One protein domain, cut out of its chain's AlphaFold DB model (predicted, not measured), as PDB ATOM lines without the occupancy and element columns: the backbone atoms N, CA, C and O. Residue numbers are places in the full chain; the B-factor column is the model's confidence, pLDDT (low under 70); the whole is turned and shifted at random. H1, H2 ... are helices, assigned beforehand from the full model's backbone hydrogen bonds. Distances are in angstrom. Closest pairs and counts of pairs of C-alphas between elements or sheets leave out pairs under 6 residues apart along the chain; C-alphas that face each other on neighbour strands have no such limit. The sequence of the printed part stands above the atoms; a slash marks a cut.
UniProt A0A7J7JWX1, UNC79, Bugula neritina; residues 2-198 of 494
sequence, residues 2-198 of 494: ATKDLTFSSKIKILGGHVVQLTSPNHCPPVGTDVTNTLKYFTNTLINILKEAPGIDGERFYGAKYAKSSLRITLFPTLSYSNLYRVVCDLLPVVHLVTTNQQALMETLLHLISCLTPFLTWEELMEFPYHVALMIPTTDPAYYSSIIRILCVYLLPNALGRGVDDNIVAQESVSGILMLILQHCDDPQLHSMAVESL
ATOM      1  N   ALA A   2     360.271-174.903  94.648       61.09
ATOM      2  CA  ALA A   2     360.043-173.529  94.156       61.09
ATOM      3  C   ALA A   2     358.949-173.360  93.072       61.09
ATOM      4  O   ALA A   2     358.150-172.432  93.138       61.09
ATOM      5  N   THR A   3     358.849-174.266  92.091       75.50
ATOM      6  CA  THR A   3     357.813-174.189  91.040       75.50
ATOM      7  C   THR A   3     356.391-174.460  91.550       75.50
ATOM      8  O   THR A   3     355.443-173.841  91.061       75.50
ATOM      9  N   LYS A   4     356.217-175.343  92.547       79.50
ATOM     10  CA  LYS A   4     354.904-175.639  93.153       79.50
ATOM     11  C   LYS A   4     354.419-174.461  94.001       79.50
ATOM     12  O   LYS A   4     353.270-174.058  93.852       79.50
ATOM     13  N   ASP A   5     355.306-173.861  94.789       85.44
ATOM     14  CA  ASP A   5     354.982-172.736  95.677       85.44
ATOM     15  C   ASP A   5     354.614-171.474  94.878       85.44
ATOM     16  O   ASP A   5     353.642-170.778  95.194       85.44
ATOM     17  N   LEU A   6     355.338-171.219  93.778       88.44
ATOM     18  CA  LEU A   6     355.019-170.151  92.824       88.44
ATOM     19  C   LEU A   6     353.666-170.380  92.140       88.44
ATOM     20  O   LEU A   6     352.871-169.446  92.028       88.44
ATOM     21  N   THR A   7     353.375-171.616  91.717       93.00
ATOM     22  CA  THR A   7     352.085-171.958  91.091       93.00
ATOM     23  C   THR A   7     350.932-171.776  92.077       93.00
ATOM     24  O   THR A   7     349.924-171.158  91.734       93.00
ATOM     25  N   PHE A   8     351.099-172.249  93.314       94.44
ATOM     26  CA  PHE A   8     350.110-172.107  94.380       94.44
ATOM     27  C   PHE A   8     349.827-170.630  94.682       94.44
ATOM     28  O   PHE A   8     348.677-170.195  94.660       94.44
ATOM     29  N   SER A   9     350.878-169.826  94.859       94.75
ATOM     30  CA  SER A   9     350.760-168.385  95.117       94.75
ATOM     31  C   SER A   9     350.146-167.621  93.940       94.75
ATOM     32  O   SER A   9     349.346-166.709  94.143       94.75
ATOM     33  N   SER A  10     350.472-168.003  92.702       95.75
ATOM     34  CA  SER A  10     349.850-167.443  91.495       95.75
ATOM     35  C   SER A  10     348.348-167.744  91.443       95.75
ATOM     36  O   SER A  10     347.541-166.848  91.205       95.75
ATOM     37  N   LYS A  11     347.945-168.979  91.765       96.94
ATOM     38  CA  LYS A  11     346.529-169.363  91.842       96.94
ATOM     39  C   LYS A  11     345.774-168.627  92.950       96.94
ATOM     40  O   LYS A  11     344.608-168.305  92.746       96.94
ATOM     41  N   ILE A  12     346.425-168.298  94.071       97.38
ATOM     42  CA  ILE A  12     345.809-167.476  95.131       97.38
ATOM     43  C   ILE A  12     345.519-166.073  94.595       97.38
ATOM     44  O   ILE A  12     344.415-165.570  94.776       97.38
ATOM     45  N   LYS A  13     346.474-165.464  93.879       96.81
ATOM     46  CA  LYS A  13     346.273-164.149  93.249       96.81
ATOM     47  C   LYS A  13     345.137-164.166  92.228       96.81
ATOM     48  O   LYS A  13     344.367-163.216  92.182       96.81
ATOM     49  N   ILE A  14     345.009-165.241  91.444       96.31
ATOM     50  CA  ILE A  14     343.897-165.419  90.497       96.31
ATOM     51  C   ILE A  14     342.558-165.463  91.240       96.31
ATOM     52  O   ILE A  14     341.641-164.728  90.880       96.31
ATOM     53  N   LEU A  15     342.455-166.266  92.305       96.69
ATOM     54  CA  LEU A  15     341.231-166.349  93.101       96.69
ATOM     55  C   LEU A  15     340.882-165.001  93.751       96.69
ATOM     56  O   LEU A  15     339.736-164.569  93.670       96.69
ATOM     57  N   GLY A  16     341.872-164.301  94.311       96.19
ATOM     58  CA  GLY A  16     341.689-162.949  94.848       96.19
ATOM     59  C   GLY A  16     341.240-161.950  93.777       96.19
ATOM     60  O   GLY A  16     340.355-161.138  94.021       96.19
ATOM     61  N   GLY A  17     341.768-162.063  92.556       94.69
ATOM     62  CA  GLY A  17     341.308-161.284  91.405       94.69
ATOM     63  C   GLY A  17     339.830-161.518  91.079       94.69
ATOM     64  O   GLY A  17     339.111-160.557  90.815       94.69
ATOM     65  N   HIS A  18     339.349-162.762  91.164       94.06
ATOM     66  CA  HIS A  18     337.924-163.071  90.997       94.06
ATOM     67  C   HIS A  18     337.056-162.440  92.091       94.06
ATOM     68  O   HIS A  18     336.006-161.886  91.780       94.06
ATOM     69  N   VAL A  19     337.499-162.459  93.352       94.19
ATOM     70  CA  VAL A  19     336.785-161.798  94.463       94.19
ATOM     71  C   VAL A  19     336.685-160.285  94.239       94.19
ATOM     72  O   VAL A  19     335.611-159.701  94.392       94.19
ATOM     73  N   VAL A  20     337.773-159.645  93.801       93.25
ATOM     74  CA  VAL A  20     337.777-158.213  93.456       93.25
ATOM     75  C   VAL A  20     336.819-157.915  92.299       93.25
ATOM     76  O   VAL A  20     336.099-156.921  92.343       93.25
ATOM     77  N   GLN A  21     336.764-158.775  91.276       92.19
ATOM     78  CA  GLN A  21     335.811-158.625  90.169       92.19
ATOM     79  C   GLN A  21     334.355-158.741  90.637       92.19
ATOM     80  O   GLN A  21     333.526-157.961  90.191       92.19
ATOM     81  N   LEU A  22     334.051-159.669  91.552       91.06
ATOM     82  CA  LEU A  22     332.696-159.861  92.089       91.06
ATOM     83  C   LEU A  22     332.220-158.685  92.950       91.06
ATOM     84  O   LEU A  22     331.032-158.386  92.983       91.06
ATOM     85  N   THR A  23     333.140-158.018  93.644       89.19
ATOM     86  CA  THR A  23     332.836-156.893  94.545       89.19
ATOM     87  C   THR A  23     332.881-155.528  93.857       89.19
ATOM     88  O   THR A  23     332.353-154.552  94.388       89.19
ATOM     89  N   SER A  24     333.492-155.438  92.673       88.69
ATOM     90  CA  SER A  24     333.648-154.180  91.944       88.69
ATOM     91  C   SER A  24     332.502-153.956  90.948       88.69
ATOM     92  O   SER A  24     332.358-154.747  90.020       88.69
ATOM     93  N   PRO A  25     331.774-152.826  91.008       73.00
ATOM     94  CA  PRO A  25     330.645-152.560  90.108       73.00
ATOM     95  C   PRO A  25     331.049-152.368  88.634       73.00
ATOM     96  O   PRO A  25     330.209-152.469  87.745       73.00
ATOM     97  N   ASN A  26     332.331-152.099  88.364       74.06
ATOM     98  CA  ASN A  26     332.840-151.770  87.028       74.06
ATOM     99  C   ASN A  26     333.460-152.964  86.279       74.06
ATOM    100  O   ASN A  26     333.950-152.787  85.164       74.06
ATOM    101  N   HIS A  27     333.491-154.155  86.880       74.88
ATOM    102  CA  HIS A  27     334.096-155.339  86.271       74.88
ATOM    103  C   HIS A  27     333.023-156.348  85.863       74.88
ATOM    104  O   HIS A  27     332.022-156.527  86.550       74.88
ATOM    105  N   CYS A  28     333.236-157.021  84.730       76.56
ATOM    106  CA  CYS A  28     332.393-158.149  84.349       76.56
ATOM    107  C   CYS A  28     332.590-159.276  85.382       76.56
ATOM    108  O   CYS A  28     333.747-159.593  85.687       76.56
ATOM    109  N   PRO A  29     331.513-159.873  85.926       77.81
ATOM    110  CA  PRO A  29     331.647-160.964  86.878       77.81
ATOM    111  C   PRO A  29     332.382-162.150  86.230       77.81
ATOM    112  O   PRO A  29     332.174-162.436  85.045       77.81
ATOM    113  N   PRO A  30     333.243-162.856  86.981       85.19
ATOM    114  CA  PRO A  30     333.959-164.010  86.464       85.19
ATOM    115  C   PRO A  30     332.988-165.122  86.061       85.19
ATOM    116  O   PRO A  30     331.951-165.340  86.695       85.19
ATOM    117  N   VAL A  31     333.358-165.884  85.031       86.94
ATOM    118  CA  VAL A  31     332.610-167.086  84.655       86.94
ATOM    119  C   VAL A  31     332.756-168.103  85.785       86.94
ATOM    120  O   VAL A  31     333.864-168.411  86.228       86.94
ATOM    121  N   GLY A  32     331.647-168.662  86.265       88.94
ATOM    122  CA  GLY A  32     331.667-169.542  87.429       88.94
ATOM    123  C   GLY A  32     332.462-170.823  87.214       88.94
ATOM    124  O   GLY A  32     332.991-171.385  88.173       88.94
ATOM    125  N   THR A  33     332.646-171.257  85.964       92.62
ATOM    126  CA  THR A  33     333.566-172.346  85.611       92.62
ATOM    127  C   THR A  33     335.015-172.024  85.964       92.62
ATOM    128  O   THR A  33     335.720-172.908  86.442       92.62
ATOM    129  N   ASP A  34     335.460-170.779  85.794       92.56
ATOM    130  CA  ASP A  34     336.847-170.370  86.047       92.56
ATOM    131  C   ASP A  34     337.141-170.328  87.544       92.56
ATOM    132  O   ASP A  34     338.149-170.878  88.009       92.56
ATOM    133  N   VAL A  35     336.200-169.770  88.313       95.00
ATOM    134  CA  VAL A  35     336.249-169.791  89.778       95.00
ATOM    135  C   VAL A  35     336.248-171.240  90.264       95.00
ATOM    136  O   VAL A  35     337.157-171.650  90.985       95.00
ATOM    137  N   THR A  36     335.308-172.061  89.781       96.62
ATOM    138  CA  THR A  36     335.207-173.487  90.139       96.62
ATOM    139  C   THR A  36     336.501-174.242  89.834       96.62
ATOM    140  O   THR A  36     336.983-175.005  90.667       96.62
ATOM    141  N   ASN A  37     337.103-174.038  88.660       96.06
ATOM    142  CA  ASN A  37     338.347-174.703  88.269       96.06
ATOM    143  C   ASN A  37     339.525-174.291  89.161       96.06
ATOM    144  O   ASN A  37     340.364-175.126  89.510       96.06
ATOM    145  N   THR A  38     339.565-173.025  89.576       96.31
ATOM    146  CA  THR A  38     340.561-172.526  90.529       96.31
ATOM    147  C   THR A  38     340.373-173.158  91.912       96.31
ATOM    148  O   THR A  38     341.344-173.641  92.496       96.31
ATOM    149  N   LEU A  39     339.135-173.274  92.404       97.31
ATOM    150  CA  LEU A  39     338.838-173.974  93.661       97.31
ATOM    151  C   LEU A  39     339.155-175.479  93.584       97.31
ATOM    152  O   LEU A  39     339.703-176.046  94.534       97.31
ATOM    153  N   LYS A  40     338.881-176.133  92.446       96.56
ATOM    154  CA  LYS A  40     339.217-177.549  92.206       96.56
ATOM    155  C   LYS A  40     340.721-177.786  92.257       96.56
ATOM    156  O   LYS A  40     341.152-178.789  92.820       96.56
ATOM    157  N   TYR A  41     341.523-176.866  91.712       97.06
ATOM    158  CA  TYR A  41     342.980-176.934  91.822       97.06
ATOM    159  C   TYR A  41     343.426-176.981  93.288       97.06
ATOM    160  O   TYR A  41     344.197-177.870  93.655       97.06
ATOM    161  N   PHE A  42     342.912-176.081  94.134       97.00
ATOM    162  CA  PHE A  42     343.250-176.075  95.558       97.00
ATOM    163  C   PHE A  42     342.765-177.336  96.262       97.00
ATOM    164  O   PHE A  42     343.559-177.996  96.923       97.00
ATOM    165  N   THR A  43     341.508-177.723  96.049       94.69
ATOM    166  CA  THR A  43     340.911-178.925  96.650       94.69
ATOM    167  C   THR A  43     341.743-180.170  96.334       94.69
ATOM    168  O   THR A  43     342.167-180.880  97.240       94.69
ATOM    169  N   ASN A  44     342.073-180.395  95.058       93.94
ATOM    170  CA  ASN A  44     342.880-181.540  94.635       93.94
ATOM    171  C   ASN A  44     344.311-181.478  95.180       93.94
ATOM    172  O   ASN A  44     344.857-182.501  95.590       93.94
ATOM    173  N   THR A  45     344.920-180.289  95.202       93.81
ATOM    174  CA  THR A  45     346.273-180.100  95.743       93.81
ATOM    175  C   THR A  45     346.314-180.441  97.229       93.81
ATOM    176  O   THR A  45     347.168-181.219  97.646       93.81
ATOM    177  N   LEU A  46     345.369-179.919  98.016       92.31
ATOM    178  CA  LEU A  46     345.280-180.189  99.448       92.31
ATOM    179  C   LEU A  46     344.973-181.666  99.715       92.31
ATOM    180  O   LEU A  46     345.674-182.283 100.506       92.31
ATOM    181  N   ILE A  47     344.012-182.270  99.007       89.25
ATOM    182  CA  ILE A  47     343.705-183.706  99.133       89.25
ATOM    183  C   ILE A  47     344.936-184.571  98.852       89.25
ATOM    184  O   ILE A  47     345.178-185.530  99.579       89.25
ATOM    185  N   ASN A  48     345.722-184.255  97.821       89.81
ATOM    186  CA  ASN A  48     346.928-185.022  97.509       89.81
ATOM    187  C   ASN A  48     347.997-184.870  98.597       89.81
ATOM    188  O   ASN A  48     348.570-185.873  99.009       89.81
ATOM    189  N   ILE A  49     348.194-183.659  99.129       88.88
ATOM    190  CA  ILE A  49     349.084-183.439 100.280       88.88
ATOM    191  C   ILE A  49     348.616-184.263 101.486       88.88
ATOM    192  O   ILE A  49     349.434-184.898 102.143       88.88
ATOM    193  N   LEU A  50     347.308-184.308 101.754       85.00
ATOM    194  CA  LEU A  50     346.748-185.116 102.838       85.00
ATOM    195  C   LEU A  50     346.937-186.620 102.591       85.00
ATOM    196  O   LEU A  50     347.225-187.349 103.526       85.00
ATOM    197  N   LYS A  51     346.823-187.114 101.354       84.31
ATOM    198  CA  LYS A  51     347.091-188.533 101.038       84.31
ATOM    199  C   LYS A  51     348.553-188.924 101.258       84.31
ATOM    200  O   LYS A  51     348.821-190.059 101.638       84.31
ATOM    201  N   GLU A  52     349.471-188.002 100.986       80.38
ATOM    202  CA  GLU A  52     350.921-188.214 101.051       80.38
ATOM    203  C   GLU A  52     351.520-187.912 102.434       80.38
ATOM    204  O   GLU A  52     352.686-188.229 102.669       80.38
ATOM    205  N   ALA A  53     350.752-187.309 103.349       71.25
ATOM    206  CA  ALA A  53     351.237-186.946 104.674       71.25
ATOM    207  C   ALA A  53     351.695-188.209 105.439       71.25
ATOM    208  O   ALA A  53     350.888-189.130 105.615       71.25
ATOM    209  N   PRO A  54     352.967-188.288 105.886       59.12
ATOM    210  CA  PRO A  54     353.467-189.443 106.624       59.12
ATOM    211  C   PRO A  54     352.667-189.632 107.913       59.12
ATOM    212  O   PRO A  54     352.146-188.657 108.455       59.12
ATOM    213  N   GLY A  55     352.564-190.896 108.349       57.03
ATOM    214  CA  GLY A  55     351.767-191.358 109.486       57.03
ATOM    215  C   GLY A  55     351.664-190.305 110.577       57.03
ATOM    216  O   GLY A  55     352.632-190.028 111.283       57.03
ATOM    217  N   ILE A  56     350.484-189.688 110.662       53.94
ATOM    218  CA  ILE A  56     350.095-188.822 111.765       53.94
ATOM    219  C   ILE A  56     349.941-189.765 112.963       53.94
ATOM    220  O   ILE A  56     348.847-190.229 113.289       53.94
ATOM    221  N   ASP A  57     351.069-190.162 113.540       46.38
ATOM    222  CA  ASP A  57     351.118-191.123 114.622       46.38
ATOM    223  C   ASP A  57     350.743-190.408 115.918       46.38
ATOM    224  O   ASP A  57     351.488-189.606 116.471       46.38
ATOM    225  N   GLY A  58     349.540-190.724 116.391       47.91
ATOM    226  CA  GLY A  58     349.346-191.036 117.799       47.91
ATOM    227  C   GLY A  58     349.535-189.908 118.804       47.91
ATOM    228  O   GLY A  58     350.215-190.117 119.791       47.91
ATOM    229  N   GLU A  59     348.856-188.777 118.619       39.31
ATOM    230  CA  GLU A  59     348.166-188.060 119.703       39.31
ATOM    231  C   GLU A  59     347.279-186.980 119.078       39.31
ATOM    232  O   GLU A  59     347.762-185.952 118.627       39.31
ATOM    233  N   ARG A  60     345.971-187.268 118.989       50.09
ATOM    234  CA  ARG A  60     344.878-186.358 118.600       50.09
ATOM    235  C   ARG A  60     345.345-185.156 117.752       50.09
ATOM    236  O   ARG A  60     345.531-184.073 118.293       50.09
ATOM    237  N   PHE A  61     345.425-185.300 116.425       47.41
ATOM    238  CA  PHE A  61     345.687-184.176 115.500       47.41
ATOM    239  C   PHE A  61     344.765-182.955 115.740       47.41
ATOM    240  O   PHE A  61     345.118-181.824 115.416       47.41
ATOM    241  N   TYR A  62     343.605-183.202 116.364       48.97
ATOM    242  CA  TYR A  62     342.598-182.228 116.799       48.97
ATOM    243  C   TYR A  62     342.350-182.214 118.319       48.97
ATOM    244  O   TYR A  62     341.321-181.755 118.801       48.97
ATOM    245  N   GLY A  63     343.270-182.754 119.113       47.84
ATOM    246  CA  GLY A  63     343.275-182.541 120.553       47.84
ATOM    247  C   GLY A  63     343.760-181.127 120.825       47.84
ATOM    248  O   GLY A  63     344.747-180.704 120.231       47.84
ATOM    249  N   ALA A  64     343.107-180.422 121.745       45.06
ATOM    250  CA  ALA A  64     343.455-179.071 122.193       45.06
ATOM    251  C   ALA A  64     344.964-178.779 122.309       45.06
ATOM    252  O   ALA A  64     345.431-177.713 121.917       45.06
ATOM    253  N   LYS A  65     345.744-179.744 122.816       44.47
ATOM    254  CA  LYS A  65     347.202-179.619 122.971       44.47
ATOM    255  C   LYS A  65     347.972-179.669 121.646       44.47
ATOM    256  O   LYS A  65     348.972-178.974 121.508       44.47
ATOM    257  N   TYR A  66     347.513-180.459 120.677       49.25
ATOM    258  CA  TYR A  66     348.164-180.607 119.372       49.25
ATOM    259  C   TYR A  66     347.725-179.518 118.384       49.25
ATOM    260  O   TYR A  66     348.521-179.079 117.560       49.25
ATOM    261  N   ALA A  67     346.491-179.020 118.504       50.34
ATOM    262  CA  ALA A  67     345.975-177.939 117.664       50.34
ATOM    263  C   ALA A  67     346.630-176.571 117.958       50.34
ATOM    264  O   ALA A  67     346.817-175.778 117.037       50.34
ATOM    265  N   LYS A  68     347.076-176.331 119.203       52.31
ATOM    266  CA  LYS A  68     347.952-175.197 119.567       52.31
ATOM    267  C   LYS A  68     349.408-175.368 119.108       52.31
ATOM    268  O   LYS A  68     350.172-174.406 119.131       52.31
ATOM    269  N   SER A  69     349.824-176.576 118.730       54.00
ATOM    270  CA  SER A  69     351.219-176.851 118.398       54.00
ATOM    271  C   SER A  69     351.530-176.419 116.966       54.00
ATOM    272  O   SER A  69     351.035-177.003 115.998       54.00
ATOM    273  N   SER A  70     352.420-175.435 116.814       56.00
ATOM    274  CA  SER A  70     352.993-175.021 115.522       56.00
ATOM    275  C   SER A  70     353.650-176.182 114.760       56.00
ATOM    276  O   SER A  70     353.794-176.118 113.538       56.00
ATOM    277  N   LEU A  71     353.969-177.283 115.455       56.00
ATOM    278  CA  LEU A  71     354.509-178.514 114.882       56.00
ATOM    279  C   LEU A  71     353.533-179.198 113.912       56.00
ATOM    280  O   LEU A  71     353.983-179.840 112.968       56.00
ATOM    281  N   ARG A  72     352.211-179.020 114.060       67.00
ATOM    282  CA  ARG A  72     351.220-179.608 113.137       67.00
ATOM    283  C   ARG A  72     351.408-179.114 111.698       67.00
ATOM    284  O   ARG A  72     351.296-179.893 110.760       67.00
ATOM    285  N   ILE A  73     351.726-177.828 111.529       65.94
ATOM    286  CA  ILE A  73     351.912-177.203 110.209       65.94
ATOM    287  C   ILE A  73     353.226-177.682 109.567       65.94
ATOM    288  O   ILE A  73     353.304-177.781 108.347       65.94
ATOM    289  N   THR A  74     354.227-178.064 110.373       71.06
ATOM    290  CA  THR A  74     355.520-178.575 109.872       71.06
ATOM    291  C   THR A  74     355.428-179.938 109.182       71.06
ATOM    292  O   THR A  74     356.340-180.311 108.450       71.06
ATOM    293  N   LEU A  75     354.318-180.664 109.366       73.94
ATOM    294  CA  LEU A  75     354.043-181.934 108.684       73.94
ATOM    295  C   LEU A  75     353.656-181.746 107.212       73.94
ATOM    296  O   LEU A  75     353.627-182.710 106.447       73.94
ATOM    297  N   PHE A  76     353.348-180.511 106.814       81.38
ATOM    298  CA  PHE A  76     352.908-180.176 105.471       81.38
ATOM    299  C   PHE A  76     353.962-179.350 104.725       81.38
ATOM    300  O   PHE A  76     354.788-178.674 105.345       81.38
ATOM    301  N   PRO A  77     353.941-179.364 103.380       85.38
ATOM    302  CA  PRO A  77     354.761-178.461 102.584       85.38
ATOM    303  C   PRO A  77     354.536-176.998 102.984       85.38
ATOM    304  O   PRO A  77     353.414-176.590 103.272       85.38
ATOM    305  N   THR A  78     355.587-176.182 102.949       85.56
ATOM    306  CA  THR A  78     355.524-174.755 103.294       85.56
ATOM    307  C   THR A  78     354.846-173.939 102.186       85.56
ATOM    308  O   THR A  78     355.508-173.250 101.411       85.56
ATOM    309  N   LEU A  79     353.520-174.038 102.090       89.44
ATOM    310  CA  LEU A  79     352.679-173.260 101.180       89.44
ATOM    311  C   LEU A  79     351.949-172.132 101.921       89.44
ATOM    312  O   LEU A  79     351.771-172.160 103.137       89.44
ATOM    313  N   SER A  80     351.472-171.144 101.166       91.50
ATOM    314  CA  SER A  80     350.770-169.960 101.682       91.50
ATOM    315  C   SER A  80     349.314-170.247 102.099       91.50
ATOM    316  O   SER A  80     348.392-169.594 101.603       91.50
ATOM    317  N   TYR A  81     349.081-171.223 102.984       93.00
ATOM    318  CA  TYR A  81     347.738-171.647 103.415       93.00
ATOM    319  C   TYR A  81     346.923-170.515 104.048       93.00
ATOM    320  O   TYR A  81     345.757-170.352 103.702       93.00
ATOM    321  N   SER A  82     347.544-169.667 104.870       93.50
ATOM    322  CA  SER A  82     346.890-168.494 105.468       93.50
ATOM    323  C   SER A  82     346.399-167.478 104.436       93.50
ATOM    324  O   SER A  82     345.340-166.876 104.584       93.50
ATOM    325  N   ASN A  83     347.134-167.294 103.336       95.94
ATOM    326  CA  ASN A  83     346.673-166.407 102.263       95.94
ATOM    327  C   ASN A  83     345.519-167.033 101.477       95.94
ATOM    328  O   ASN A  83     344.618-166.316 101.056       95.94
ATOM    329  N   LEU A  84     345.521-168.360 101.306       97.38
ATOM    330  CA  LEU A  84     344.370-169.065 100.749       97.38
ATOM    331  C   LEU A  84     343.147-168.934 101.671       97.38
ATOM    332  O   LEU A  84     342.072-168.626 101.175       97.38
ATOM    333  N   TYR A  85     343.315-169.104 102.986       97.31
ATOM    334  CA  TYR A  85     342.262-168.903 103.988       97.31
ATOM    335  C   TYR A  85     341.619-167.521 103.889       97.31
ATOM    336  O   TYR A  85     340.401-167.441 103.760       97.31
ATOM    337  N   ARG A  86     342.426-166.453 103.869       97.62
ATOM    338  CA  ARG A  86     341.923-165.074 103.747       97.62
ATOM    339  C   ARG A  86     341.094-164.880 102.480       97.62
ATOM    340  O   ARG A  86     339.944-164.477 102.564       97.62
ATOM    341  N   VAL A  87     341.635-165.270 101.324       97.81
ATOM    342  CA  VAL A  87     340.924-165.141 100.040       97.81
ATOM    343  C   VAL A  87     339.653-165.996 100.003       97.81
ATOM    344  O   VAL A  87     338.657-165.586  99.413       97.81
ATOM    345  N   VAL A  88     339.661-167.180 100.625       97.62
ATOM    346  CA  VAL A  88     338.451-167.998 100.771       97.62
ATOM    347  C   VAL A  88     337.428-167.265 101.630       97.62
ATOM    348  O   VAL A  88     336.293-167.155 101.186       97.62
ATOM    349  N   CYS A  89     337.813-166.718 102.787       97.00
ATOM    350  CA  CYS A  89     336.922-165.942 103.655       97.00
ATOM    351  C   CYS A  89     336.318-164.729 102.938       97.00
ATOM    352  O   CYS A  89     335.127-164.478 103.098       97.00
ATOM    353  N   ASP A  90     337.092-164.043 102.093       96.00
ATOM    354  CA  ASP A  90     336.593-162.927 101.281       96.00
ATOM    355  C   ASP A  90     335.615-163.392 100.184       96.00
ATOM    356  O   ASP A  90     334.706-162.654  99.806       96.00
ATOM    357  N   LEU A  91     335.770-164.622  99.674       95.94
ATOM    358  CA  LEU A  91     334.870-165.219  98.682       95.94
ATOM    359  C   LEU A  91     333.531-165.659  99.288       95.94
ATOM    360  O   LEU A  91     332.503-165.532  98.624       95.94
ATOM    361  N   LEU A  92     333.535-166.182 100.520       95.62
ATOM    362  CA  LEU A  92     332.355-166.724 101.208       95.62
ATOM    363  C   LEU A  92     331.106-165.815 101.100       95.62
ATOM    364  O   LEU A  92     330.091-166.278 100.578       95.62
ATOM    365  N   PRO A  93     331.137-164.526 101.504       92.19
ATOM    366  CA  PRO A  93     329.942-163.679 101.480       92.19
ATOM    367  C   PRO A  93     329.466-163.326 100.064       92.19
ATOM    368  O   PRO A  93     328.293-163.003  99.884       92.19
ATOM    369  N   VAL A  94     330.341-163.400  99.056       92.69
ATOM    370  CA  VAL A  94     330.071-162.948  97.678       92.69
ATOM    371  C   VAL A  94     329.898-164.091  96.679       92.69
ATOM    372  O   VAL A  94     329.680-163.843  95.495       92.69
ATOM    373  N   VAL A  95     329.953-165.350  97.126       91.94
ATOM    374  CA  VAL A  95     329.848-166.526  96.244       91.94
ATOM    375  C   VAL A  95     328.532-166.561  95.454       91.94
ATOM    376  O   VAL A  95     328.501-166.989  94.300       91.94
ATOM    377  N   HIS A  96     327.455-166.037  96.041       90.38
ATOM    378  CA  HIS A  96     326.134-165.933  95.422       90.38
ATOM    379  C   HIS A  96     326.110-165.034  94.172       90.38
ATOM    380  O   HIS A  96     325.247-165.199  93.313       90.38
ATOM    381  N   LEU A  97     327.081-164.124  94.023       91.12
ATOM    382  CA  LEU A  97     327.192-163.234  92.863       91.12
ATOM    383  C   LEU A  97     327.675-163.958  91.593       91.12
ATOM    384  O   LEU A  97     327.581-163.415  90.492       91.12
ATOM    385  N   VAL A  98     328.174-165.195  91.705       90.19
ATOM    386  CA  VAL A  98     328.615-165.995  90.556       90.19
ATOM    387  C   VAL A  98     327.412-166.645  89.866       90.19
ATOM    388  O   VAL A  98     326.937-167.688  90.273       90.19
ATOM    389  N   THR A  99     326.885-166.104  88.777       85.62
ATOM    390  CA  THR A  99     325.589-166.586  88.242       85.62
ATOM    391  C   THR A  99     325.631-167.932  87.499       85.62
ATOM    392  O   THR A  99     324.588-168.525  87.233       85.62
ATOM    393  N   THR A 100     326.814-168.447  87.154       89.56
ATOM    394  CA  THR A 100     326.981-169.658  86.327       89.56
ATOM    395  C   THR A 100     327.634-170.798  87.109       89.56
ATOM    396  O   THR A 100     328.482-170.570  87.964       89.56
ATOM    397  N   ASN A 101     327.267-172.051  86.807       89.88
ATOM    398  CA  ASN A 101     327.858-173.256  87.416       89.88
ATOM    399  C   ASN A 101     327.805-173.300  88.967       89.88
ATOM    400  O   ASN A 101     328.682-173.886  89.602       89.88
ATOM    401  N   GLN A 102     326.773-172.694  89.567       90.06
ATOM    402  CA  GLN A 102     326.634-172.516  91.020       90.06
ATOM    403  C   GLN A 102     326.717-173.824  91.815       90.06
ATOM    404  O   GLN A 102     327.448-173.898  92.794       90.06
ATOM    405  N   GLN A 103     326.056-174.894  91.363       92.56
ATOM    406  CA  GLN A 103     326.087-176.173  92.079       92.56
ATOM    407  C   GLN A 103     327.514-176.717  92.232       92.56
ATOM    408  O   GLN A 103     327.968-176.986  93.344       92.56
ATOM    409  N   ALA A 104     328.252-176.835  91.125       94.19
ATOM    410  CA  ALA A 104     329.616-177.351  91.163       94.19
ATOM    411  C   ALA A 104     330.577-176.395  91.891       94.19
ATOM    412  O   ALA A 104     331.536-176.857  92.515       94.19
ATOM    413  N   LEU A 105     330.331-175.080  91.822       94.75
ATOM    414  CA  LEU A 105     331.065-174.079  92.592       94.75
ATOM    415  C   LEU A 105     330.885-174.311  94.096       94.75
ATOM    416  O   LEU A 105     331.880-174.471  94.799       94.75
ATOM    417  N   MET A 106     329.636-174.380  94.565       94.69
ATOM    418  CA  MET A 106     329.293-174.562  95.975       94.69
ATOM    419  C   MET A 106     329.814-175.893  96.518       94.69
ATOM    420  O   MET A 106     330.471-175.913  97.555       94.69
ATOM    421  N   GLU A 107     329.618-177.001  95.797       93.62
ATOM    422  CA  GLU A 107     330.171-178.309  96.179       93.62
ATOM    423  C   GLU A 107     331.703-178.256  96.324       93.62
ATOM    424  O   GLU A 107     332.263-178.733  97.315       93.62
ATOM    425  N   THR A 108     332.394-177.618  95.371       95.81
ATOM    426  CA  THR A 108     333.859-177.483  95.415       95.81
ATOM    427  C   THR A 108     334.310-176.568  96.557       95.81
ATOM    428  O   THR A 108     335.292-176.875  97.229       95.81
ATOM    429  N   LEU A 109     333.607-175.460  96.807       96.62
ATOM    430  CA  LEU A 109     333.913-174.528  97.892       96.62
ATOM    431  C   LEU A 109     333.771-175.199  99.264       96.62
ATOM    432  O   LEU A 109     334.673-175.098 100.093       96.62
ATOM    433  N   LEU A 110     332.686-175.943  99.487       95.06
ATOM    434  CA  LEU A 110     332.454-176.681 100.732       95.06
ATOM    435  C   LEU A 110     333.500-177.785 100.955       95.06
ATOM    436  O   LEU A 110     333.977-177.988 102.079       95.06
ATOM    437  N   HIS A 111     333.925-178.460  99.882       94.19
ATOM    438  CA  HIS A 111     335.054-179.385  99.948       94.19
ATOM    439  C   HIS A 111     336.366-178.669 100.283       94.19
ATOM    440  O   HIS A 111     337.126-179.173 101.110       94.19
ATOM    441  N   LEU A 112     336.627-177.498  99.696       96.38
ATOM    442  CA  LEU A 112     337.828-176.712  99.980       96.38
ATOM    443  C   LEU A 112     337.878-176.258 101.443       96.38
ATOM    444  O   LEU A 112     338.915-176.432 102.079       96.38
ATOM    445  N   ILE A 113     336.772-175.746 101.991       95.50
ATOM    446  CA  ILE A 113     336.641-175.358 103.410       95.50
ATOM    447  C   ILE A 113     337.072-176.516 104.321       95.50
ATOM    448  O   ILE A 113     337.918-176.373 105.209       95.50
ATOM    449  N   SER A 114     336.552-177.706 104.029       92.75
ATOM    450  CA  SER A 114     336.839-178.917 104.793       92.75
ATOM    451  C   SER A 114     338.302-179.378 104.630       92.75
ATOM    452  O   SER A 114     338.966-179.728 105.609       92.75
ATOM    453  N   CYS A 115     338.840-179.307 103.403       91.69
ATOM    454  CA  CYS A 115     340.239-179.620 103.084       91.69
ATOM    455  C   CYS A 115     341.235-178.658 103.726       91.69
ATOM    456  O   CYS A 115     342.366-179.059 103.973       91.69
ATOM    457  N   LEU A 116     340.861-177.393 103.918       92.50
ATOM    458  CA  LEU A 116     341.759-176.342 104.387       92.50
ATOM    459  C   LEU A 116     341.979-176.404 105.903       92.50
ATOM    460  O   LEU A 116     343.066-176.097 106.381       92.50
ATOM    461  N   THR A 117     340.981-176.880 106.648       89.31
ATOM    462  CA  THR A 117     340.974-176.966 108.123       89.31
ATOM    463  C   THR A 117     342.240-177.610 108.747       89.31
ATOM    464  O   THR A 117     342.777-177.061 109.714       89.31
ATOM    465  N   PRO A 118     342.801-178.724 108.223       84.94
ATOM    466  CA  PRO A 118     344.056-179.307 108.715       84.94
ATOM    467  C   PRO A 118     345.296-178.413 108.551       84.94
ATOM    468  O   PRO A 118     346.317-178.700 109.166       84.94
ATOM    469  N   PHE A 119     345.228-177.358 107.736       86.62
ATOM    470  CA  PHE A 119     346.353-176.473 107.413       86.62
ATOM    471  C   PHE A 119     346.280-175.108 108.118       86.62
ATOM    472  O   PHE A 119     347.262-174.372 108.102       86.62
ATOM    473  N   LEU A 120     345.146-174.773 108.746       88.19
ATOM    474  CA  LEU A 120     344.906-173.468 109.380       88.19
ATOM    475  C   LEU A 120     345.631-173.306 110.708       88.19
ATOM    476  O   LEU A 120     345.602-174.209 111.537       88.19
ATOM    477  N   THR A 121     346.215-172.146 110.970       85.38
ATOM    478  CA  THR A 121     346.706-171.824 112.316       85.38
ATOM    479  C   THR A 121     345.582-171.901 113.355       85.38
ATOM    480  O   THR A 121     344.397-171.939 113.025       85.38
ATOM    481  N   TRP A 122     345.957-171.942 114.633       82.56
ATOM    482  CA  TRP A 122     344.981-171.991 115.718       82.56
ATOM    483  C   TRP A 122     344.012-170.803 115.692       82.56
ATOM    484  O   TRP A 122     342.809-171.004 115.802       82.56
ATOM    485  N   GLU A 123     344.532-169.592 115.488       86.06
ATOM    486  CA  GLU A 123     343.746-168.354 115.414       86.06
ATOM    487  C   GLU A 123     342.736-168.406 114.262       86.06
ATOM    488  O   GLU A 123     341.538-168.231 114.479       86.06
ATOM    489  N   GLU A 124     343.199-168.772 113.063       90.44
ATOM    490  CA  GLU A 124     342.335-168.930 111.887       90.44
ATOM    491  C   GLU A 124     341.249-169.987 112.125       90.44
ATOM    492  O   GLU A 124     340.099-169.791 111.750       90.44
ATOM    493  N   LEU A 125     341.579-171.100 112.790       88.44
ATOM    494  CA  LEU A 125     340.615-172.157 113.095       88.44
ATOM    495  C   LEU A 125     339.501-171.692 114.048       88.44
ATOM    496  O   LEU A 125     338.381-172.183 113.928       88.44
ATOM    497  N   MET A 126     339.787-170.776 114.980       88.56
ATOM    498  CA  MET A 126     338.781-170.253 115.915       88.56
ATOM    499  C   MET A 126     337.770-169.333 115.230       88.56
ATOM    500  O   MET A 126     336.591-169.347 115.580       88.56
ATOM    501  N   GLU A 127     338.222-168.546 114.256       92.25
ATOM    502  CA  GLU A 127     337.387-167.595 113.511       92.25
ATOM    503  C   GLU A 127     336.617-168.266 112.366       92.25
ATOM    504  O   GLU A 127     335.525-167.830 111.985       92.25
ATOM    505  N   PHE A 128     337.158-169.357 111.819       94.69
ATOM    506  CA  PHE A 128     336.632-169.970 110.604       94.69
ATOM    507  C   PHE A 128     335.157-170.409 110.670       94.69
ATOM    508  O   PHE A 128     334.439-170.154 109.697       94.69
ATOM    509  N   PRO A 129     334.644-171.019 111.765       95.62
ATOM    510  CA  PRO A 129     333.226-171.358 111.867       95.62
ATOM    511  C   PRO A 129     332.318-170.137 111.692       95.62
ATOM    512  O   PRO A 129     331.298-170.221 111.011       95.62
ATOM    513  N   TYR A 130     332.706-168.986 112.248       96.75
ATOM    514  CA  TYR A 130     331.931-167.758 112.113       96.75
ATOM    515  C   TYR A 130     331.941-167.250 110.666       96.75
ATOM    516  O   TYR A 130     330.879-166.973 110.109       96.75
ATOM    517  N   HIS A 131     333.104-167.226 110.006       96.88
ATOM    518  CA  HIS A 131     333.199-166.850 108.591       96.88
ATOM    519  C   HIS A 131     332.351-167.740 107.673       96.88
ATOM    520  O   HIS A 131     331.695-167.239 106.761       96.88
ATOM    521  N   VAL A 132     332.311-169.052 107.925       97.38
ATOM    522  CA  VAL A 132     331.465-169.984 107.163       97.38
ATOM    523  C   VAL A 132     329.977-169.759 107.447       97.38
ATOM    524  O   VAL A 132     329.171-169.826 106.518       97.38
ATOM    525  N   ALA A 133     329.597-169.432 108.685       97.50
ATOM    526  CA  ALA A 133     328.215-169.101 109.030       97.50
ATOM    527  C   ALA A 133     327.716-167.818 108.338       97.50
ATOM    528  O   ALA A 133     326.546-167.751 107.961       97.50
ATOM    529  N   LEU A 134     328.593-166.838 108.087       95.62
ATOM    530  CA  LEU A 134     328.254-165.602 107.362       95.62
ATOM    531  C   LEU A 134     327.812-165.829 105.904       95.62
ATOM    532  O   LEU A 134     327.265-164.913 105.297       95.62
ATOM    533  N   MET A 135     327.999-167.027 105.338       94.62
ATOM    534  CA  MET A 135     327.444-167.370 104.022       94.62
ATOM    535  C   MET A 135     325.946-167.660 104.042       94.62
ATOM    536  O   MET A 135     325.294-167.545 103.006       94.62
ATOM    537  N   ILE A 136     325.401-168.094 105.183       95.62
ATOM    538  CA  ILE A 136     324.015-168.572 105.276       95.62
ATOM    539  C   ILE A 136     323.018-167.515 104.762       95.62
ATOM    540  O   ILE A 136     322.194-167.878 103.930       95.62
ATOM    541  N   PRO A 137     323.105-166.223 105.141       94.31
ATOM    542  CA  PRO A 137     322.132-165.216 104.706       94.31
ATOM    543  C   PRO A 137     322.088-164.961 103.194       94.31
ATOM    544  O   PRO A 137     321.080-164.470 102.695       94.31
ATOM    545  N   THR A 138     323.184-165.222 102.476       91.38
ATOM    546  CA  THR A 138     323.326-164.872 101.052       91.38
ATOM    547  C   THR A 138     323.247-166.077 100.120       91.38
ATOM    548  O   THR A 138     323.183-165.908  98.903       91.38
ATOM    549  N   THR A 139     323.245-167.292 100.667       92.12
ATOM    550  CA  THR A 139     323.275-168.534  99.892       92.12
ATOM    551  C   THR A 139     321.869-169.100  99.685       92.12
ATOM    552  O   THR A 139     320.995-168.944 100.531       92.12
ATOM    553  N   ASP A 140     321.654-169.803  98.571       92.12
ATOM    554  CA  ASP A 140     320.401-170.519  98.306       92.12
ATOM    555  C   ASP A 140     320.113-171.585  99.398       92.12
ATOM    556  O   ASP A 140     321.019-172.361  99.744       92.12
ATOM    557  N   PRO A 141     318.866-171.679  99.912       93.44
ATOM    558  CA  PRO A 141     318.463-172.676 100.903       93.44
ATOM    559  C   PRO A 141     318.807-174.130 100.556       93.44
ATOM    560  O   PRO A 141     319.012-174.943 101.463       93.44
ATOM    561  N   ALA A 142     318.942-174.469  99.269       93.62
ATOM    562  CA  ALA A 142     319.373-175.790  98.812       93.62
ATOM    563  C   ALA A 142     320.729-176.232  99.402       93.62
ATOM    564  O   ALA A 142     320.986-177.432  99.521       93.62
ATOM    565  N   TYR A 143     321.590-175.289  99.806       94.12
ATOM    566  CA  TYR A 143     322.919-175.581 100.355       94.12
ATOM    567  C   TYR A 143     322.995-175.521 101.888       94.12
ATOM    568  O   TYR A 143     324.021-175.918 102.451       94.12
ATOM    569  N   TYR A 144     321.935-175.090 102.586       95.25
ATOM    570  CA  TYR A 144     321.939-174.933 104.048       95.25
ATOM    571  C   TYR A 144     322.307-176.221 104.780       95.25
ATOM    572  O   TYR A 144     323.133-176.192 105.690       95.25
ATOM    573  N   SER A 145     321.763-177.363 104.349       94.94
ATOM    574  CA  SER A 145     322.062-178.662 104.966       94.94
ATOM    575  C   SER A 145     323.558-178.988 104.923       94.94
ATOM    576  O   SER A 145     324.130-179.423 105.922       94.94
ATOM    577  N   SER A 146     324.224-178.712 103.800       93.88
ATOM    578  CA  SER A 146     325.658-178.968 103.633       93.88
ATOM    579  C   SER A 146     326.519-177.990 104.439       93.88
ATOM    580  O   SER A 146     327.468-178.419 105.096       93.88
ATOM    581  N   ILE A 147     326.170-176.697 104.437       96.06
ATOM    582  CA  ILE A 147     326.878-175.653 105.196       96.06
ATOM    583  C   ILE A 147     326.776-175.924 106.700       96.06
ATOM    584  O   ILE A 147     327.793-176.039 107.385       96.06
ATOM    585  N   ILE A 148     325.551-176.091 107.207       97.00
ATOM    586  CA  ILE A 148     325.281-176.304 108.634       97.00
ATOM    587  C   ILE A 148     325.894-177.625 109.102       97.00
ATOM    588  O   ILE A 148     326.475-177.673 110.183       97.00
ATOM    589  N   ARG A 149     325.871-178.684 108.284       94.38
ATOM    590  CA  ARG A 149     326.528-179.950 108.634       94.38
ATOM    591  C   ARG A 149     328.043-179.803 108.767       94.38
ATOM    592  O   ARG A 149     328.600-180.331 109.725       94.38
ATOM    593  N   ILE A 150     328.712-179.092 107.857       94.06
ATOM    594  CA  ILE A 150     330.161-178.837 107.964       94.06
ATOM    595  C   ILE A 150     330.469-178.007 109.216       94.06
ATOM    596  O   ILE A 150     331.391-178.346 109.960       94.06
ATOM    597  N   LEU A 151     329.668-176.974 109.494       96.00
ATOM    598  CA  LEU A 151     329.789-176.167 110.711       96.00
ATOM    599  C   LEU A 151     329.684-177.029 111.974       96.00
ATOM    600  O   LEU A 151     330.612-177.058 112.779       96.00
ATOM    601  N   CYS A 152     328.584-177.764 112.119       94.00
ATOM    602  CA  CYS A 152     328.218-178.467 113.349       94.00
ATOM    603  C   CYS A 152     329.052-179.725 113.593       94.00
ATOM    604  O   CYS A 152     329.380-180.055 114.728       94.00
ATOM    605  N   VAL A 153     329.400-180.448 112.530       89.69
ATOM    606  CA  VAL A 153     330.007-181.779 112.650       89.69
ATOM    607  C   VAL A 153     331.530-181.741 112.493       89.69
ATOM    608  O   VAL A 153     332.210-182.699 112.855       89.69
ATOM    609  N   TYR A 154     332.091-180.632 112.002       89.19
ATOM    610  CA  TYR A 154     333.529-180.521 111.762       89.19
ATOM    611  C   TYR A 154     334.144-179.233 112.281       89.19
ATOM    612  O   TYR A 154     335.034-179.299 113.124       89.19
ATOM    613  N   LEU A 155     333.700-178.066 111.819       92.06
ATOM    614  CA  LEU A 155     334.385-176.815 112.151       92.06
ATOM    615  C   LEU A 155     334.253-176.472 113.640       92.06
ATOM    616  O   LEU A 155     335.267-176.256 114.299       92.06
ATOM    617  N   LEU A 156     333.037-176.512 114.194       91.56
ATOM    618  CA  LEU A 156     332.783-176.238 115.610       91.56
ATOM    619  C   LEU A 156     333.485-177.236 116.546       91.56
ATOM    620  O   LEU A 156     334.170-176.775 117.454       91.56
ATOM    621  N   PRO A 157     333.426-178.567 116.341       87.44
ATOM    622  CA  PRO A 157     334.208-179.509 117.145       87.44
ATOM    623  C   PRO A 157     335.719-179.247 117.133       87.44
ATOM    624  O   PRO A 157     336.377-179.447 118.151       87.44
ATOM    625  N   ASN A 158     336.271-178.802 116.000       82.56
ATOM    626  CA  ASN A 158     337.695-178.482 115.890       82.56
ATOM    627  C   ASN A 158     338.049-177.137 116.538       82.56
ATOM    628  O   ASN A 158     339.134-177.013 117.104       82.56
ATOM    629  N   ALA A 159     337.142-176.161 116.496       86.25
ATOM    630  CA  ALA A 159     337.326-174.862 117.137       86.25
ATOM    631  C   ALA A 159     337.085-174.912 118.662       86.25
ATOM    632  O   ALA A 159     337.801-174.288 119.435       86.25
ATOM    633  N   LEU A 160     336.105-175.689 119.127       84.12
ATOM    634  CA  LEU A 160     335.677-175.755 120.534       84.12
ATOM    635  C   LEU A 160     336.240-176.965 121.305       84.12
ATOM    636  O   LEU A 160     335.935-177.148 122.481       84.12
ATOM    637  N   GLY A 161     337.026-177.833 120.660       69.19
ATOM    638  CA  GLY A 161     337.466-179.118 121.215       69.19
ATOM    639  C   GLY A 161     338.146-179.047 122.597       69.19
ATOM    640  O   GLY A 161     338.950-178.160 122.879       69.19
ATOM    641  N   ARG A 162     337.848-180.041 123.454       55.56
ATOM    642  CA  ARG A 162     338.258-180.136 124.876       55.56
ATOM    643  C   ARG A 162     339.741-179.847 125.132       55.56
ATOM    644  O   ARG A 162     340.593-180.579 124.626       55.56
ATOM    645  N   GLY A 163     340.006-178.923 126.062       51.88
ATOM    646  CA  GLY A 163     341.322-178.665 126.665       51.88
ATOM    647  C   GLY A 163     341.901-177.275 126.400       51.88
ATOM    648  O   GLY A 163     343.104-177.096 126.589       51.88
ATOM    649  N   VAL A 164     341.088-176.320 125.936       51.22
ATOM    650  CA  VAL A 164     341.519-174.931 125.747       51.22
ATOM    651  C   VAL A 164     340.541-173.983 126.423       51.22
ATOM    652  O   VAL A 164     339.570-173.536 125.819       51.22
ATOM    653  N   ASP A 165     340.841-173.652 127.673       54.28
ATOM    654  CA  ASP A 165     340.152-172.593 128.422       54.28
ATOM    655  C   ASP A 165     340.342-171.196 127.773       54.28
ATOM    656  O   ASP A 165     339.668-170.244 128.145       54.28
ATOM    657  N   ASP A 166     341.188-171.083 126.737       57.66
ATOM    658  CA  ASP A 166     341.535-169.830 126.042       57.66
ATOM    659  C   ASP A 166     340.776-169.583 124.717       57.66
ATOM    660  O   ASP A 166     341.104-168.647 123.987       57.66
ATOM    661  N   ASN A 167     339.781-170.399 124.352       68.44
ATOM    662  CA  ASN A 167     339.087-170.277 123.053       68.44
ATOM    663  C   ASN A 167     337.983-169.223 123.032       68.44
ATOM    664  O   ASN A 167     336.890-169.467 122.527       68.44
ATOM    665  N   ILE A 168     338.286-168.039 123.559       79.94
ATOM    666  CA  ILE A 168     337.330-166.943 123.738       79.94
ATOM    667  C   ILE A 168     336.645-166.603 122.408       79.94
ATOM    668  O   ILE A 168     335.424-166.560 122.349       79.94
ATOM    669  N   VAL A 169     337.402-166.464 121.313       84.88
ATOM    670  CA  VAL A 169     336.841-166.096 119.998       84.88
ATOM    671  C   VAL A 169     335.817-167.122 119.504       84.88
ATOM    672  O   VAL A 169     334.689-166.762 119.170       84.88
ATOM    673  N   ALA A 170     336.174-168.410 119.505       86.25
ATOM    674  CA  ALA A 170     335.264-169.460 119.059       86.25
ATOM    675  C   ALA A 170     334.036-169.561 119.977       86.25
ATOM    676  O   ALA A 170     332.917-169.693 119.488       86.25
ATOM    677  N   GLN A 171     334.231-169.448 121.293       88.19
ATOM    678  CA  GLN A 171     333.158-169.507 122.284       88.19
ATOM    679  C   GLN A 171     332.162-168.349 122.158       88.19
ATOM    680  O   GLN A 171     330.958-168.585 122.188       88.19
ATOM    681  N   GLU A 172     332.644-167.120 121.985       89.25
ATOM    682  CA  GLU A 172     331.790-165.935 121.837       89.25
ATOM    683  C   GLU A 172     331.091-165.898 120.467       89.25
ATOM    684  O   GLU A 172     330.003-165.339 120.329       89.25
ATOM    685  N   SER A 173     331.647-166.572 119.452       93.81
ATOM    686  CA  SER A 173     331.006-166.687 118.138       93.81
ATOM    687  C   SER A 173     329.771-167.600 118.117       93.81
ATOM    688  O   SER A 173     328.938-167.467 117.218       93.81
ATOM    689  N   VAL A 174     329.608-168.502 119.098       95.69
ATOM    690  CA  VAL A 174     328.534-169.516 119.114       95.69
ATOM    691  C   VAL A 174     327.151-168.876 119.039       95.69
ATOM    692  O   VAL A 174     326.336-169.270 118.205       95.69
ATOM    693  N   SER A 175     326.902-167.854 119.860       96.06
ATOM    694  CA  SER A 175     325.639-167.111 119.863       96.06
ATOM    695  C   SER A 175     325.323-166.498 118.491       96.06
ATOM    696  O   SER A 175     324.192-166.595 118.014       96.06
ATOM    697  N   GLY A 176     326.326-165.916 117.822       97.12
ATOM    698  CA  GLY A 176     326.179-165.344 116.480       97.12
ATOM    699  C   GLY A 176     325.910-166.403 115.407       97.12
ATOM    700  O   GLY A 176     325.034-166.221 114.565       97.12
ATOM    701  N   ILE A 177     326.599-167.546 115.470       98.12
ATOM    702  CA  ILE A 177     326.374-168.676 114.555       98.12
ATOM    703  C   ILE A 177     324.959-169.238 114.728       98.12
ATOM    704  O   ILE A 177     324.254-169.438 113.739       98.12
ATOM    705  N   LEU A 178     324.512-169.455 115.972       98.25
ATOM    706  CA  LEU A 178     323.146-169.898 116.256       98.25
ATOM    707  C   LEU A 178     322.118-168.883 115.753       98.25
ATOM    708  O   LEU A 178     321.132-169.285 115.143       98.25
ATOM    709  N   MET A 179     322.356-167.584 115.942       97.12
ATOM    710  CA  MET A 179     321.474-166.534 115.432       97.12
ATOM    711  C   MET A 179     321.333-166.599 113.906       97.12
ATOM    712  O   MET A 179     320.211-166.617 113.410       97.12
ATOM    713  N   LEU A 180     322.445-166.707 113.171       97.62
ATOM    714  CA  LEU A 180     322.436-166.811 111.707       97.62
ATOM    715  C   LEU A 180     321.677-168.053 111.226       97.62
ATOM    716  O   LEU A 180     320.881-167.962 110.292       97.62
ATOM    717  N   ILE A 181     321.882-169.199 111.882       98.06
ATOM    718  CA  ILE A 181     321.165-170.438 111.558       98.06
ATOM    719  C   ILE A 181     319.666-170.263 111.814       98.06
ATOM    720  O   ILE A 181     318.874-170.453 110.897       98.06
ATOM    721  N   LEU A 182     319.277-169.857 113.025       96.88
ATOM    722  CA  LEU A 182     317.872-169.764 113.434       96.88
ATOM    723  C   LEU A 182     317.091-168.665 112.701       96.88
ATOM    724  O   LEU A 182     315.865-168.725 112.654       96.88
ATOM    725  N   GLN A 183     317.778-167.646 112.177       94.56
ATOM    726  CA  GLN A 183     317.157-166.537 111.455       94.56
ATOM    727  C   GLN A 183     316.878-166.862 109.990       94.56
ATOM    728  O   GLN A 183     315.870-166.403 109.454       94.56
ATOM    729  N   HIS A 184     317.805-167.561 109.335       94.81
ATOM    730  CA  HIS A 184     317.802-167.724 107.881       94.81
ATOM    731  C   HIS A 184     317.415-169.131 107.427       94.81
ATOM    732  O   HIS A 184     317.078-169.312 106.258       94.81
ATOM    733  N   CYS A 185     317.468-170.119 108.321       93.94
ATOM    734  CA  CYS A 185     317.033-171.477 108.056       93.94
ATOM    735  C   CYS A 185     315.626-171.704 108.623       93.94
ATOM    736  O   CYS A 185     315.362-171.421 109.785       93.94
ATOM    737  N   ASP A 186     314.728-172.262 107.814       89.56
ATOM    738  CA  ASP A 186     313.378-172.632 108.261       89.56
ATOM    739  C   ASP A 186     313.263-174.124 108.623       89.56
ATOM    740  O   ASP A 186     312.178-174.594 108.968       89.56
ATOM    741  N   ASP A 187     314.356-174.896 108.543       94.50
ATOM    742  CA  ASP A 187     314.355-176.345 108.782       94.50
ATOM    743  C   ASP A 187     314.641-176.690 110.259       94.50
ATOM    744  O   ASP A 187     315.784-176.580 110.724       94.50
ATOM    745  N   PRO A 188     313.650-177.218 111.010       94.69
ATOM    746  CA  PRO A 188     313.851-177.582 112.405       94.69
ATOM    747  C   PRO A 188     314.846-178.715 112.645       94.69
ATOM    748  O   PRO A 188     315.367-178.843 113.758       94.69
ATOM    749  N   GLN A 189     315.128-179.536 111.631       96.12
ATOM    750  CA  GLN A 189     316.164-180.558 111.732       96.12
ATOM    751  C   GLN A 189     317.550-179.922 111.839       96.12
ATOM    752  O   GLN A 189     318.353-180.324 112.681       96.12
ATOM    753  N   LEU A 190     317.823-178.894 111.034       96.50
ATOM    754  CA  LEU A 190     319.111-178.199 111.040       96.50
ATOM    755  C   LEU A 190     319.306-177.388 112.326       96.50
ATOM    756  O   LEU A 190     320.410-177.357 112.866       96.50
ATOM    757  N   HIS A 191     318.230-176.836 112.885       97.12
ATOM    758  CA  HIS A 191     318.269-176.173 114.193       97.12
ATOM    759  C   HIS A 191     318.607-177.156 115.319       97.12
ATOM    760  O   HIS A 191     319.435-176.866 116.183       97.12
ATOM    761  N   SER A 192     318.001-178.345 115.282       96.25
ATOM    762  CA  SER A 192     318.273-179.405 116.258       96.25
ATOM    763  C   SER A 192     319.708-179.916 116.133       96.25
ATOM    764  O   SER A 192     320.391-180.045 117.141       96.25
ATOM    765  N   MET A 193     320.209-180.114 114.906       96.25
ATOM    766  CA  MET A 193     321.610-180.471 114.653       96.25
ATOM    767  C   MET A 193     322.578-179.438 115.242       96.25
ATOM    768  O   MET A 193     323.556-179.822 115.882       96.25
ATOM    769  N   ALA A 194     322.297-178.145 115.054       97.25
ATOM    770  CA  ALA A 194     323.138-177.074 115.574       97.25
ATOM    771  C   ALA A 194     323.245-177.127 117.101       97.25
ATOM    772  O   ALA A 194     324.353-177.207 117.634       97.25
ATOM    773  N   VAL A 195     322.111-177.181 117.806       96.38
ATOM    774  CA  VAL A 195     322.096-177.231 119.276       96.38
ATOM    775  C   VAL A 195     322.708-178.530 119.805       96.38
ATOM    776  O   VAL A 195     323.558-178.493 120.692       96.38
ATOM    777  N   GLU A 196     322.342-179.683 119.243       95.06
ATOM    778  CA  GLU A 196     322.855-180.975 119.710       95.06
ATOM    779  C   GLU A 196     324.360-181.138 119.493       95.06
ATOM    780  O   GLU A 196     325.032-181.748 120.329       95.06
ATOM    781  N   SER A 197     324.906-180.573 118.411       93.00
ATOM    782  CA  SER A 197     326.349-180.597 118.155       93.00
ATOM    783  C   SER A 197     327.153-179.835 119.209       93.00
ATOM    784  O   SER A 197     328.304-180.184 119.466       93.00
ATOM    785  N   LEU A 198     326.539-178.839 119.857       94.00
ATOM    786  CA  LEU A 198     327.157-178.003 120.884       94.00
ATOM    787  C   LEU A 198     327.017-178.585 122.296       94.00
ATOM    788  O   LEU A 198     327.849-178.277 123.150       94.00
TER     789      LEU A 198
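Overview. This is residues 2 to 198 of the 494 residues of the protein "UNC79" of Bugula neritina (UniProt A0A7J7JWX1). Helical hairpins are stacked side by side into a flat slab of two layers: H1, H5, H7 and H9 form one row, and H2, H6, H8 and H10 the other, running roughly against it. The stretch of residues 53 to 80, with the short H3 and H4, loops past one end of the slab. The printed part has 197 residues with ten named helices, H1 to H10 in chain order, and no named strand; the class is all helix. Eight of them, H1, H2 and H5 to H10, form an up and down bundle, each running against the one before it. The whole is compact, with a radius of gyration of the C-alphas of 17.0 A, and spans 48 by 48 by 25 A.

Along the chain. H1, residues 2 to 23, begins with C-alpha 2 at (360.043, -173.529, 94.156) and is 31.9 A long. H2, residues 32 to 52, measures 30.1 A. H3, residues 64 to 67, and H4, residues 71 to 74, are short. H5, residues 81 to 97, is 24.6 A long; H6, residues 102 to 119, 25.9 A; H7, residues 122 to 133, 18.3 A. H8, residues 141 to 160, is 26.3 A long; H9, residues 168 to 184, 25.2 A. H10, residues 188 to 198, ends with C-alpha 198 at (327.157, -178.003, 120.884).

Arrangement. H1 and H2 form a hairpin, touching at Leu 15 and Thr 38, C-alphas 6.7 A apart, at a tilt of 35.2 degrees, only just steep. H1 touches H5, closest C-alphas Gly 16 and Val 87 at 5.7 A, the same way at a shallow tilt of 28 degrees. H2 touches H6, closest C-alphas Thr 36 and Leu 105 at 4.9 A. H3 and H8 are near each other. H4 is close to H6 but not clearly touching, C-alphas 73 and 119 being 6.3 A apart. H8 is the hub, touching H6, H7, H9 and H10; its closest C-alphas to H7 are Ala 159 and Met 126, 5.0 A apart. H7 touches H9, C-alphas 126 and 170 at 4.8 A, the same way at 11 degrees. H1 and H10 are apart. In H1 and H2 every O i to N i+4 pair is within hydrogen-bond range; the counts are 9 of 13 in H5, 12 of 14 in H6, 6 of 8 in H7, 12 of 16 in H8, 10 of 13 in H9 and 6 of 7 in H10, while H3 and H4 are too short for such a pair.

Size, cuts and confidence. The C-alphas of Asn 26 and Gly 58 are farthest apart, 52.5 A. The printed part has no cut; the link from H2 to H3 is long. Mean pLDDT of the printed part is 86.3, with residue 2, residues 54 to 73 and residues 161 to 167 under 70.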